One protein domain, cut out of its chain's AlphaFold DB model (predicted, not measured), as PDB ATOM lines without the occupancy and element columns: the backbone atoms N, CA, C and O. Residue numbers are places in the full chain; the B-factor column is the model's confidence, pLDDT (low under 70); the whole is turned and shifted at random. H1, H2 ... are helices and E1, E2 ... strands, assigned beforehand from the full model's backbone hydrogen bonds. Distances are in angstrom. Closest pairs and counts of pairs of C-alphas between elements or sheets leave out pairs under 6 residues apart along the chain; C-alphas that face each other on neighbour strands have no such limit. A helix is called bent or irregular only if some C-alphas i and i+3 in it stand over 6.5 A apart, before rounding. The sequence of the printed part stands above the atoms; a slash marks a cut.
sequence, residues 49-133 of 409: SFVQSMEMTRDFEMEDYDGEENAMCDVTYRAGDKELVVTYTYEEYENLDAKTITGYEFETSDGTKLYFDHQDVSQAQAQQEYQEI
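AT A GLANCE: This is residues 49 to 133 of the 409 residues of the protein "Nicotinamide mononucleotide transporter PnuC" of Faecalitalea cylindroides T2-87 (UniProt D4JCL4). One five-stranded sheet folds back on itself like a half-closed book: the hairpin E2 and E3 makes one leaf, E4 and E5 make the other, and the bent strand E1 is the hinge. The helix H2 packs across E5, while the turn between E4 and E5, at Ser 109, makes one end of the length, and the small helix H1 and the loop of residues 66 to 70 lie toward the other end. The printed part has 85 residues, with five named strands and two named helices in the order E1 E2 E3 H1 E4 E5 H2; the sheet's order is E3, E2, E1, E4, E5, antiparallel throughout, and the class is mixed, helices and strands. The whole is compact, with a radius of gyration of the C-alphas of 13.4 A, yet elongated in outline, spanning 40 by 24 by 21 A.

HOW THE PARTS SIT: Look first at the hinge, E1, residues 49 to 58, which bends by 61 degrees at residue 52. Its pairing is staggered: it pairs over residues 49 to 57 with E4, residues 100 to 108, and over residues 57 to 58 with E2, residues 72 to 79. Between E1 and E4, antiparallel at 150 degrees, find N 54 and O 103 at 2.8 A, within hydrogen-bond range; between E1 and E2, find N 57 and O 78 at 2.8 A. E2 forms a hairpin with E3, residues 82 to 89, at 156 degrees, where N 77 and O 84 are 2.8 A apart. E1, E2 and E3 are a meander, each strand the antiparallel neighbour of the one before. On the other leaf, E4 forms a hairpin with E5, residues 113 to 116, at 141 degrees, with N 106 and O 114 2.8 A apart. This is a folded sheet, one sheet bent back into two leaves that face each other, with 35 pairs of C-alphas within 11 A. The closest C-alphas of E3 and E5, those of Leu 84 and Tyr 115, are 5.7 A apart, although these are the edge strands; E2 and E5 are apart. Next find H2, residues 123 to 133, which is on the sheet at a height of 8.3 A and over E5. On the local plane it stands at 63 degrees to E5, across the strands; their closest C-alphas are those of Leu 114 and Glu 129, 6.7 A apart. H1, residues 90 to 94, is on the sheet at a height of 7.6 A, but only just over none of the strands: 2 of its C-alphas fall on E3 and 2 on E2. In H1 and H2 every O i to N i+4 pair is within hydrogen-bond range. H1 and H2 are apart.

IN THESE COORDINATES: Find C-alpha 49 at (140.356, -53.840, 68.372); from there E1 runs 25.0 A to C-alpha 58 at (119.463, -55.693, 54.763). E2 covers 23.0 A from Met 72 to Ala 79, and E3 covers 23.3 A from Lys 82 to Thr 89. H1 follows at once from Tyr 90 to Glu 94, 6.2 A. E4 runs 25.1 A from Thr 100 to Thr 108, and E5 runs 10.3 A from Lys 113 to Phe 116. H2 runs 15.3 A from Gln 123 to C-alpha 133 at (138.885, -54.939, 51.750).

THE WHOLE: The two C-alphas farthest apart are those of Glu 69 and Ser 109, 40.4 A. The printed part has no cut. The link from E1 to E2, residues 59 to 71, is long. The mean pLDDT of the printed part is 84.7; look for values under 70 at residues 61 to 62 and 64 to 71.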
ATOM      1  N   SER A  49     140.978 -54.370  67.160       92.38
ATOM      2  CA  SER A  49     140.356 -53.840  68.372       92.38
ATOM      3  C   SER A  49     138.877 -53.568  68.138       92.38
ATOM      4  O   SER A  49     138.503 -52.994  67.121       92.38
ATOM      5  N   PHE A  50     138.027 -54.011  69.063       93.88
ATOM      6  CA  PHE A  50     136.593 -53.753  68.987       93.88
ATOM      7  C   PHE A  50     136.303 -52.265  69.206       93.88
ATOM      8  O   PHE A  50     136.791 -51.676  70.175       93.88
ATOM      9  N   VAL A  51     135.480 -51.680  68.336       94.06
ATOM     10  CA  VAL A  51     135.112 -50.261  68.381       94.06
ATOM     11  C   VAL A  51     133.694 -50.090  68.916       94.06
ATOM     12  O   VAL A  51     133.490 -49.434  69.939       94.06
ATOM     13  N   GLN A  52     132.705 -50.658  68.223       92.88
ATOM     14  CA  GLN A  52     131.285 -50.502  68.550       92.88
ATOM     15  C   GLN A  52     130.424 -51.564  67.859       92.88
ATOM     16  O   GLN A  52     130.842 -52.181  66.884       92.88
ATOM     17  N   SER A  53     129.191 -51.736  68.335       94.00
ATOM     18  CA  SER A  53     128.137 -52.461  67.618       94.00
ATOM     19  C   SER A  53     127.142 -51.477  67.009       94.00
ATOM     20  O   SER A  53     126.865 -50.433  67.607       94.00
ATOM     21  N   MET A  54     126.551 -51.820  65.871       94.25
ATOM     22  CA  MET A  54     125.496 -51.035  65.236       94.25
ATOM     23  C   MET A  54     124.434 -51.934  64.615       94.25
ATOM     24  O   MET A  54     124.712 -53.067  64.239       94.25
ATOM     25  N   GLU A  55     123.221 -51.412  64.494       94.94
ATOM     26  CA  GLU A  55     122.178 -52.068  63.713       94.94
ATOM     27  C   GLU A  55     122.393 -51.738  62.230       94.94
ATOM     28  O   GLU A  55     122.537 -50.570  61.864       94.94
ATOM     29  N   MET A  56     122.452 -52.769  61.393       94.12
ATOM     30  CA  MET A  56     122.595 -52.668  59.943       94.12
ATOM     31  C   MET A  56     121.326 -53.216  59.288       94.12
ATOM     32  O   MET A  56     120.722 -54.160  59.794       94.12
ATOM     33  N   THR A  57     120.893 -52.604  58.189       92.75
ATOM     34  CA  THR A  57     119.671 -52.982  57.462       92.75
ATOM     35  C   THR A  57     120.036 -53.760  56.208       92.75
ATOM     36  O   THR A  57     120.961 -53.374  55.504       92.75
ATOM     37  N   ARG A  58     119.305 -54.840  55.942       90.00
ATOM     38  CA  ARG A  58     119.463 -55.693  54.763       90.00
ATOM     39  C   ARG A  58     119.226 -54.890  53.479       90.00
ATOM     40  O   ARG A  58     118.214 -54.190  53.378       90.00
ATOM     41  N   ASP A  59     120.160 -54.979  52.541       85.62
ATOM     42  CA  ASP A  59     120.112 -54.332  51.231       85.62
ATOM     43  C   ASP A  59     119.745 -55.366  50.161       85.62
ATOM     44  O   ASP A  59     120.609 -56.021  49.588       85.62
ATOM     45  N   PHE A  60     118.439 -55.506  49.914       80.44
ATOM     46  CA  PHE A  60     117.885 -56.490  48.976       80.44
ATOM     47  C   PHE A  60     118.323 -56.277  47.520       80.44
ATOM     48  O   PHE A  60     118.125 -57.166  46.700       80.44
ATOM     49  N   GLU A  61     118.854 -55.102  47.170       69.12
ATOM     50  CA  GLU A  61     119.326 -54.830  45.809       69.12
ATOM     51  C   GLU A  61     120.737 -55.388  45.554       69.12
ATOM     52  O   GLU A  61     121.104 -55.549  44.394       69.12
ATOM     53  N   MET A  62     121.501 -55.681  46.615       65.81
ATOM     54  CA  MET A  62     122.905 -56.127  46.583       65.81
ATOM     55  C   MET A  62     123.066 -57.575  47.078       65.81
ATOM     56  O   MET A  62     124.127 -57.945  47.581       65.81
ATOM     57  N   GLU A  63     121.998 -58.369  47.029       71.00
ATOM     58  CA  GLU A  63     122.051 -59.793  47.365       71.00
ATOM     59  C   GLU A  63     122.450 -60.596  46.134       71.00
ATOM     60  O   GLU A  63     121.825 -60.466  45.083       71.00
ATOM     61  N   ASP A  64     123.480 -61.425  46.283       63.19
ATOM     62  CA  ASP A  64     123.963 -62.327  45.238       63.19
ATOM     63  C   ASP A  64     123.367 -63.723  45.501       63.19
ATOM     64  O   ASP A  64     123.726 -64.407  46.469       63.19
ATOM     65  N   TYR A  65     122.359 -64.095  44.703       62.94
ATOM     66  CA  TYR A  65     121.690 -65.398  44.748       62.94
ATOM     67  C   TYR A  65     121.395 -65.901  43.330       62.94
ATOM     68  O   TYR A  65     120.675 -65.260  42.563       62.94
ATOM     69  N   ASP A  66     121.896 -67.094  43.013       52.28
ATOM     70  CA  ASP A  66     121.863 -67.705  41.680       52.28
ATOM     71  C   ASP A  66     120.687 -68.676  41.442       52.28
ATOM     72  O   ASP A  66     120.560 -69.234  40.351       52.28
ATOM     73  N   GLY A  67     119.786 -68.871  42.412       54.75
ATOM     74  CA  GLY A  67     118.602 -69.715  42.209       54.75
ATOM     75  C   GLY A  67     118.774 -71.202  42.549       54.75
ATOM     76  O   GLY A  67     117.803 -71.953  42.408       54.75
ATOM     77  N   GLU A  68     119.964 -71.666  42.953       56.28
ATOM     78  CA  GLU A  68     120.237 -73.101  43.118       56.28
ATOM     79  C   GLU A  68     120.089 -73.611  44.569       56.28
ATOM     80  O   GLU A  68     120.631 -73.052  45.516       56.28
ATOM     81  N   GLU A  69     119.441 -74.776  44.751       50.97
ATOM     82  CA  GLU A  69     119.183 -75.395  46.073       50.97
ATOM     83  C   GLU A  69     120.449 -75.698  46.910       50.97
ATOM     84  O   GLU A  69     120.346 -75.932  48.114       50.97
ATOM     85  N   ASN A  70     121.639 -75.729  46.297       54.00
ATOM     86  CA  ASN A  70     122.919 -75.961  46.987       54.00
ATOM     87  C   ASN A  70     123.825 -74.719  47.015       54.00
ATOM     88  O   ASN A  70     125.015 -74.848  47.319       54.00
ATOM     89  N   ALA A  71     123.290 -73.549  46.676       63.22
ATOM     90  CA  ALA A  71     124.045 -72.313  46.646       63.22
ATOM     91  C   ALA A  71     124.240 -71.720  48.046       63.22
ATOM     92  O   ALA A  71     123.440 -71.912  48.969       63.22
ATOM     93  N   MET A  72     125.348 -70.998  48.182       74.81
ATOM     94  CA  MET A  72     125.552 -70.051  49.267       74.81
ATOM     95  C   MET A  72     124.998 -68.700  48.810       74.81
ATOM     96  O   MET A  72     125.267 -68.294  47.686       74.81
ATOM     97  N   CYS A  73     124.225 -68.034  49.660       75.06
ATOM     98  CA  CYS A  73     123.591 -66.751  49.371       75.06
ATOM     99  C   CYS A  73     124.284 -65.656  50.180       75.06
ATOM    100  O   CYS A  73     124.228 -65.673  51.416       75.06
ATOM    101  N   ASP A  74     124.905 -64.698  49.499       81.75
ATOM    102  CA  ASP A  74     125.550 -63.564  50.152       81.75
ATOM    103  C   ASP A  74     124.523 -62.454  50.390       81.75
ATOM    104  O   ASP A  74     123.945 -61.881  49.465       81.75
ATOM    105  N   VAL A  75     124.270 -62.160  51.668       84.44
ATOM    106  CA  VAL A  75     123.322 -61.123  52.084       84.44
ATOM    107  C   VAL A  75     124.076 -59.907  52.590       84.44
ATOM    108  O   VAL A  75     124.758 -59.954  53.619       84.44
ATOM    109  N   THR A  76     123.885 -58.793  51.894       87.06
ATOM    110  CA  THR A  76     124.517 -57.514  52.212       87.06
ATOM    111  C   THR A  76     123.677 -56.722  53.216       87.06
ATOM    112  O   THR A  76     122.482 -56.490  53.028       87.06
ATOM    113  N   TYR A  77     124.299 -56.251  54.296       89.75
ATOM    114  CA  TYR A  77     123.705 -55.372  55.304       89.75
ATOM    115  C   TYR A  77     124.451 -54.043  55.358       89.75
ATOM    116  O   TYR A  77     125.680 -54.004  55.351       89.75
ATOM    117  N   ARG A  78     123.715 -52.931  55.478       90.81
ATOM    118  CA  ARG A  78     124.284 -51.579  55.441       90.81
ATOM    119  C   ARG A  78     123.871 -50.696  56.607       90.81
ATOM    120  O   ARG A  78     122.746 -50.746  57.104       90.81
ATOM    121  N   ALA A  79     124.789 -49.821  57.001       90.50
ATOM    122  CA  ALA A  79     124.536 -48.716  57.922       90.50
ATOM    123  C   ALA A  79     125.236 -47.450  57.408       90.50
ATOM    124  O   ALA A  79     126.369 -47.147  57.780       90.50
ATOM    125  N   GLY A  80     124.553 -46.708  56.531       86.69
ATOM    126  CA  GLY A  80     125.146 -45.567  55.831       86.69
ATOM    127  C   GLY A  80     126.130 -46.029  54.756       86.69
ATOM    128  O   GLY A  80     125.734 -46.692  53.805       86.69
ATOM    129  N   ASP A  81     127.401 -45.668  54.907       82.12
ATOM    130  CA  ASP A  81     128.518 -46.056  54.034       82.12
ATOM    131  C   ASP A  81     129.186 -47.381  54.437       82.12
ATOM    132  O   ASP A  81     130.129 -47.818  53.785       82.12
ATOM    133  N   LYS A  82     128.711 -48.015  55.513       86.75
ATOM    134  CA  LYS A  82     129.256 -49.264  56.051       86.75
ATOM    135  C   LYS A  82     128.519 -50.461  55.486       86.75
ATOM    136  O   LYS A  82     127.293 -50.415  55.382       86.75
ATOM    137  N   GLU A  83     129.261 -51.525  55.227       86.88
ATOM    138  CA  GLU A  83     128.776 -52.742  54.590       86.88
ATOM    139  C   GLU A  83     129.268 -53.968  55.360       86.88
ATOM    140  O   GLU A  83     130.379 -53.964  55.893       86.88
ATOM    141  N   LEU A  84     128.404 -54.969  55.466       87.88
ATOM    142  CA  LEU A  84     128.668 -56.276  56.050       87.88
ATOM    143  C   LEU A  84     128.000 -57.310  55.149       87.88
ATOM    144  O   LEU A  84     126.778 -57.279  55.007       87.88
ATOM    145  N   VAL A  85     128.780 -58.222  54.582       85.56
ATOM    146  CA  VAL A  85     128.261 -59.353  53.812       85.56
ATOM    147  C   VAL A  85     128.250 -60.579  54.713       85.56
ATOM    148  O   VAL A  85     129.232 -60.869  55.394       85.56
ATOM    149  N   VAL A  86     127.116 -61.275  54.766       85.50
ATOM    150  CA  VAL A  86     126.979 -62.527  55.513       85.50
ATOM    151  C   VAL A  86     126.498 -63.609  54.563       85.50
ATOM    152  O   VAL A  86     125.429 -63.484  53.968       85.50
ATOM    153  N   THR A  87     127.285 -64.673  54.458       83.50
ATOM    154  CA  THR A  87     126.976 -65.840  53.636       83.50
ATOM    155  C   THR A  87     126.061 -66.797  54.393       83.50
ATOM    156  O   THR A  87     126.416 -67.289  55.467       83.50
ATOM    157  N   TYR A  88     124.902 -67.096  53.816       82.75
ATOM    158  CA  TYR A  88     123.937 -68.073  54.322       82.75
ATOM    159  C   TYR A  88     123.865 -69.279  53.388       82.75
ATOM    160  O   TYR A  88     124.110 -69.163  52.190       82.75
ATOM    161  N   THR A  89     123.482 -70.444  53.901       84.69
ATOM    162  CA  THR A  89     123.010 -71.524  53.022       84.69
ATOM    163  C   THR A  89     121.653 -71.159  52.420       84.69
ATOM    164  O   THR A  89     120.899 -70.393  53.023       84.69
ATOM    165  N   TYR A  90     121.295 -71.742  51.274       80.38
ATOM    166  CA  TYR A  90     119.984 -71.507  50.659       80.38
ATOM    167  C   TYR A  90     118.800 -71.731  51.622       80.38
ATOM    168  O   TYR A  90     117.892 -70.905  51.708       80.38
ATOM    169  N   GLU A  91     118.839 -72.802  52.422       81.44
ATOM    170  CA  GLU A  91     117.795 -73.084  53.417       81.44
ATOM    171  C   GLU A  91     117.724 -71.995  54.502       81.44
ATOM    172  O   GLU A  91     116.636 -71.606  54.930       81.44
ATOM    173  N   GLU A  92     118.865 -71.474  54.956       85.12
ATOM    174  CA  GLU A  92     118.901 -70.377  55.929       85.12
ATOM    175  C   GLU A  92     118.397 -69.068  55.322       85.12
ATOM    176  O   GLU A  92     117.658 -68.341  55.986       85.12
ATOM    177  N   TYR A  93     118.748 -68.798  54.065       83.75
ATOM    178  CA  TYR A  93     118.311 -67.624  53.320       83.75
ATOM    179  C   TYR A  93     116.789 -67.591  53.125       83.75
ATOM    180  O   TYR A  93     116.162 -66.575  53.429       83.75
ATOM    181  N   GLU A  94     116.166 -68.695  52.689       81.88
ATOM    182  CA  GLU A  94     114.703 -68.758  52.515       81.88
ATOM    183  C   GLU A  94     113.941 -68.523  53.825       81.88
ATOM    184  O   GLU A  94     112.837 -67.977  53.825       81.88
ATOM    185  N   ASN A  95     114.539 -68.915  54.949       85.38
ATOM    186  CA  ASN A  95     113.965 -68.739  56.280       85.38
ATOM    187  C   ASN A  95     114.383 -67.413  56.952       85.38
ATOM    188  O   ASN A  95     114.004 -67.154  58.102       85.38
ATOM    189  N   LEU A  96     115.161 -66.562  56.274       85.00
ATOM    190  CA  LEU A  96     115.697 -65.319  56.822       85.00
ATOM    191  C   LEU A  96     114.644 -64.195  56.805       85.00
ATOM    192  O   LEU A  96     114.627 -63.332  55.928       85.00
ATOM    193  N   ASP A  97     113.796 -64.162  57.836       83.12
ATOM    194  CA  ASP A  97     112.778 -63.111  58.037       83.12
ATOM    195  C   ASP A  97     113.362 -61.772  58.539       83.12
ATOM    196  O   ASP A  97     112.713 -60.717  58.478       83.12
ATOM    197  N   ALA A  98     114.577 -61.795  59.093       83.38
ATOM    198  CA  ALA A  98     115.203 -60.628  59.701       83.38
ATOM    199  C   ALA A  98     115.666 -59.623  58.634       83.38
ATOM    200  O   ALA A  98     116.459 -59.934  57.751       83.38
ATOM    201  N   LYS A  99     115.188 -58.376  58.745       89.94
ATOM    202  CA  LYS A  99     115.598 -57.260  57.869       89.94
ATOM    203  C   LYS A  99     116.770 -56.456  58.417       89.94
ATOM    204  O   LYS A  99     117.230 -55.520  57.769       89.94
ATOM    205  N   THR A 100     117.206 -56.771  59.629       91.31
ATOM    206  CA  THR A 100     118.302 -56.087  60.300       91.31
ATOM    207  C   THR A 100     119.193 -57.095  61.006       91.31
ATOM    208  O   THR A 100     118.735 -58.156  61.432       91.31
ATOM    209  N   ILE A 101     120.467 -56.738  61.142       93.31
ATOM    210  CA  ILE A 101     121.469 -57.500  61.883       93.31
ATOM    211  C   ILE A 101     122.250 -56.561  62.802       93.31
ATOM    212  O   ILE A 101     122.337 -55.356  62.560       93.31
ATOM    213  N   THR A 102     122.815 -57.101  63.881       94.00
ATOM    214  CA  THR A 102     123.785 -56.361  64.696       94.00
ATOM    215  C   THR A 102     125.178 -56.592  64.122       94.00
ATOM    216  O   THR A 102     125.722 -57.680  64.265       94.00
ATOM    217  N   GLY A 103     125.749 -55.571  63.489       93.31
ATOM    218  CA  GLY A 103     127.132 -55.581  63.022       93.31
ATOM    219  C   GLY A 103     128.095 -55.098  64.106       93.31
ATOM    220  O   GLY A 103     127.797 -54.159  64.852       93.31
ATOM    221  N   TYR A 104     129.270 -55.713  64.182       94.12
ATOM    222  CA  TYR A 104     130.355 -55.371  65.095       94.12
ATOM    223  C   TYR A 104     131.528 -54.787  64.306       94.12
ATOM    224  O   TYR A 104     132.095 -55.446  63.440       94.12
ATOM    225  N   GLU A 105     131.885 -53.537  64.606       94.31
ATOM    226  CA  GLU A 105     132.993 -52.810  63.978       94.31
ATOM    227  C   GLU A 105     134.290 -53.072  64.749       94.31
ATOM    228  O   GLU A 105     134.369 -52.837  65.962       94.31
ATOM    229  N   PHE A 106     135.314 -53.510  64.025       93.31
ATOM    230  CA  PHE A 106     136.681 -53.662  64.505       93.31
ATOM    231  C   PHE A 106     137.613 -52.743  63.720       93.31
ATOM    232  O   PHE A 106     137.417 -52.512  62.531       93.31
ATOM    233  N   GLU A 107     138.649 -52.238  64.380       93.69
ATOM    234  CA  GLU A 107     139.691 -51.421  63.763       93.69
ATOM    235  C   GLU A 107     141.045 -52.121  63.896       93.69
ATOM    236  O   GLU A 107     141.434 -52.563  64.987       93.69
ATOM    237  N   THR A 108     141.738 -52.253  62.769       91.88
ATOM    238  CA  THR A 108     143.093 -52.800  62.661       91.88
ATOM    239  C   THR A 108     144.137 -51.758  63.068       91.88
ATOM    240  O   THR A 108     143.883 -50.556  63.139       91.88
ATOM    241  N   SER A 109     145.376 -52.205  63.274       86.81
ATOM    242  CA  SER A 109     146.493 -51.313  63.621       86.81
ATOM    243  C   SER A 109     146.825 -50.235  62.573       86.81
ATOM    244  O   SER A 109     147.446 -49.229  62.919       86.81
ATOM    245  N   ASP A 110     146.414 -50.422  61.315       86.12
ATOM    246  CA  ASP A 110     146.585 -49.452  60.227       86.12
ATOM    247  C   ASP A 110     145.356 -48.547  60.004       86.12
ATOM    248  O   ASP A 110     145.380 -47.697  59.112       86.12
ATOM    249  N   GLY A 111     144.318 -48.676  60.842       87.81
ATOM    250  CA  GLY A 111     143.087 -47.882  60.786       87.81
ATOM    251  C   GLY A 111     142.032 -48.416  59.812       87.81
ATOM    252  O   GLY A 111     141.040 -47.734  59.548       87.81
ATOM    253  N   THR A 112     142.232 -49.614  59.256       90.56
ATOM    254  CA  THR A 112     141.231 -50.302  58.430       90.56
ATOM    255  C   THR A 112     140.089 -50.799  59.308       90.56
ATOM    256  O   THR A 112     140.299 -51.353  60.388       90.56
ATOM    257  N   LYS A 113     138.857 -50.597  58.842       91.88
ATOM    258  CA  LYS A 113     137.647 -51.021  59.545       91.88
ATOM    259  C   LYS A 113     137.149 -52.336  58.974       91.88
ATOM    260  O   LYS A 113     137.007 -52.436  57.762       91.88
ATOM    261  N   LEU A 114     136.884 -53.294  59.851       92.31
ATOM    262  CA  LEU A 114     136.336 -54.610  59.539       92.31
ATOM    263  C   LEU A 114     134.962 -54.734  60.203       92.31
ATOM    264  O   LEU A 114     134.781 -54.243  61.325       92.31
ATOM    265  N   TYR A 115     134.015 -55.394  59.546       92.25
ATOM    266  CA  TYR A 115     132.665 -55.592  60.068       92.25
ATOM    267  C   TYR A 115     132.351 -57.082  60.126       92.25
ATOM    268  O   TYR A 115     132.629 -57.809  59.184       92.25
ATOM    269  N   PHE A 116     131.771 -57.533  61.238       93.31
ATOM    270  CA  PHE A 116     131.371 -58.930  61.430       93.31
ATOM    271  C   PHE A 116     129.985 -59.006  62.071       93.31
ATOM    272  O   PHE A 116     129.566 -58.084  62.772       93.31
ATOM    273  N   ASP A 117     129.291 -60.123  61.897       91.62
ATOM    274  CA  ASP A 117     128.011 -60.439  62.545       91.62
ATOM    275  C   ASP A 117     128.169 -61.018  63.970       91.62
ATOM    276  O   ASP A 117     127.186 -61.261  64.670       91.62
ATOM    277  N   HIS A 118     129.409 -61.198  64.442       91.31
ATOM    278  CA  HIS A 118     129.742 -61.715  65.774       91.31
ATOM    279  C   HIS A 118     130.948 -60.996  66.408       91.31
ATOM    280  O   HIS A 118     131.778 -60.404  65.723       91.31
ATOM    281  N   GLN A 119     131.059 -61.042  67.745       89.19
ATOM    282  CA  GLN A 119     132.179 -60.424  68.484       89.19
ATOM    283  C   GLN A 119     133.426 -61.308  68.583       89.19
ATOM    284  O   GLN A 119     134.539 -60.788  68.650       89.19
ATOM    285  N   ASP A 120     133.257 -62.628  68.633       89.62
ATOM    286  CA  ASP A 120     134.357 -63.574  68.835       89.62
ATOM    287  C   ASP A 120     135.087 -63.859  67.512       89.62
ATOM    288  O   ASP A 120     135.089 -64.978  67.004       89.62
ATOM    289  N   VAL A 121     135.692 -62.819  66.933       89.44
ATOM    290  CA  VAL A 121     136.370 -62.880  65.633       89.44
ATOM    291  C   VAL A 121     137.752 -63.509  65.788       89.44
ATOM    292  O   VAL A 121     138.610 -63.023  66.534       89.44
ATOM    293  N   SER A 122     138.001 -64.594  65.058       91.12
ATOM    294  CA  SER A 122     139.328 -65.205  64.996       91.12
ATOM    295  C   SER A 122     140.290 -64.385  64.131       91.12
ATOM    296  O   SER A 122     139.898 -63.704  63.188       91.12
ATOM    297  N   GLN A 123     141.592 -64.515  64.397       89.12
ATOM    298  CA  GLN A 123     142.630 -63.880  63.573       89.12
ATOM    299  C   GLN A 123     142.569 -64.305  62.097       89.12
ATOM    300  O   GLN A 123     142.857 -63.504  61.217       89.12
ATOM    301  N   ALA A 124     142.155 -65.544  61.815       89.31
ATOM    302  CA  ALA A 124     142.007 -66.025  60.444       89.31
ATOM    303  C   ALA A 124     140.846 -65.332  59.710       89.31
ATOM    304  O   ALA A 124     141.029 -64.903  58.575       89.31
ATOM    305  N   GLN A 125     139.692 -65.172  60.369       89.38
ATOM    306  CA  GLN A 125     138.545 -64.443  59.807       89.38
ATOM    307  C   GLN A 125     138.885 -62.969  59.577       89.38
ATOM    308  O   GLN A 125     138.628 -62.437  58.505       89.38
ATOM    309  N   ALA A 126     139.550 -62.332  60.546       90.19
ATOM    310  CA  ALA A 126     140.007 -60.955  60.401       90.19
ATOM    311  C   ALA A 126     140.986 -60.776  59.235       90.19
ATOM    312  O   ALA A 126     140.907 -59.787  58.511       90.19
ATOM    313  N   GLN A 127     141.894 -61.735  59.034       91.62
ATOM    314  CA  GLN A 127     142.837 -61.704  57.923       91.62
ATOM    315  C   GLN A 127     142.143 -61.858  56.564       91.62
ATOM    316  O   GLN A 127     142.573 -61.213  55.611       91.62
ATOM    317  N   GLN A 128     141.108 -62.697  56.470       88.25
ATOM    318  CA  GLN A 128     140.341 -62.875  55.238       88.25
ATOM    319  C   GLN A 128     139.573 -61.597  54.878       88.25
ATOM    320  O   GLN A 128     139.773 -61.061  53.792       88.25
ATOM    321  N   GLU A 129     138.806 -61.046  55.821       86.94
ATOM    322  CA  GLU A 129     138.064 -59.793  55.624       86.94
ATOM    323  C   GLU A 129     139.007 -58.641  55.240       86.94
ATOM    324  O   GLU A 129     138.772 -57.880  54.301       86.94
ATOM    325  N   TYR A 130     140.157 -58.544  55.915       90.31
ATOM    326  CA  TYR A 130     141.175 -57.551  55.584       90.31
ATOM    327  C   TYR A 130     141.724 -57.727  54.161       90.31
ATOM    328  O   TYR A 130     141.926 -56.737  53.458       90.31
ATOM    329  N   GLN A 131     141.954 -58.966  53.711       88.19
ATOM    330  CA  GLN A 131     142.401 -59.247  52.343       88.19
ATOM    331  C   GLN A 131     141.373 -58.804  51.303       88.19
ATOM    332  O   GLN A 131     141.765 -58.219  50.291       88.19
ATOM    333  N   GLU A 132     140.087 -59.036  51.554       83.31
ATOM    334  CA  GLU A 132     138.991 -58.641  50.664       83.31
ATOM    335  C   GLU A 132     138.862 -57.111  50.582       83.31
ATOM    336  O   GLU A 132     138.887 -56.540  49.485       83.31
ATOM    337  N   ILE A 133     138.887 -56.411  51.722       85.25
ATOM    338  CA  ILE A 133     138.885 -54.939  51.750       85.25
ATOM    339  C   ILE A 133     140.123 -54.371  51.048       85.25
ATOM    340  O   ILE A 133     140.016 -53.428  50.256       85.25
TER     341      ILE A 133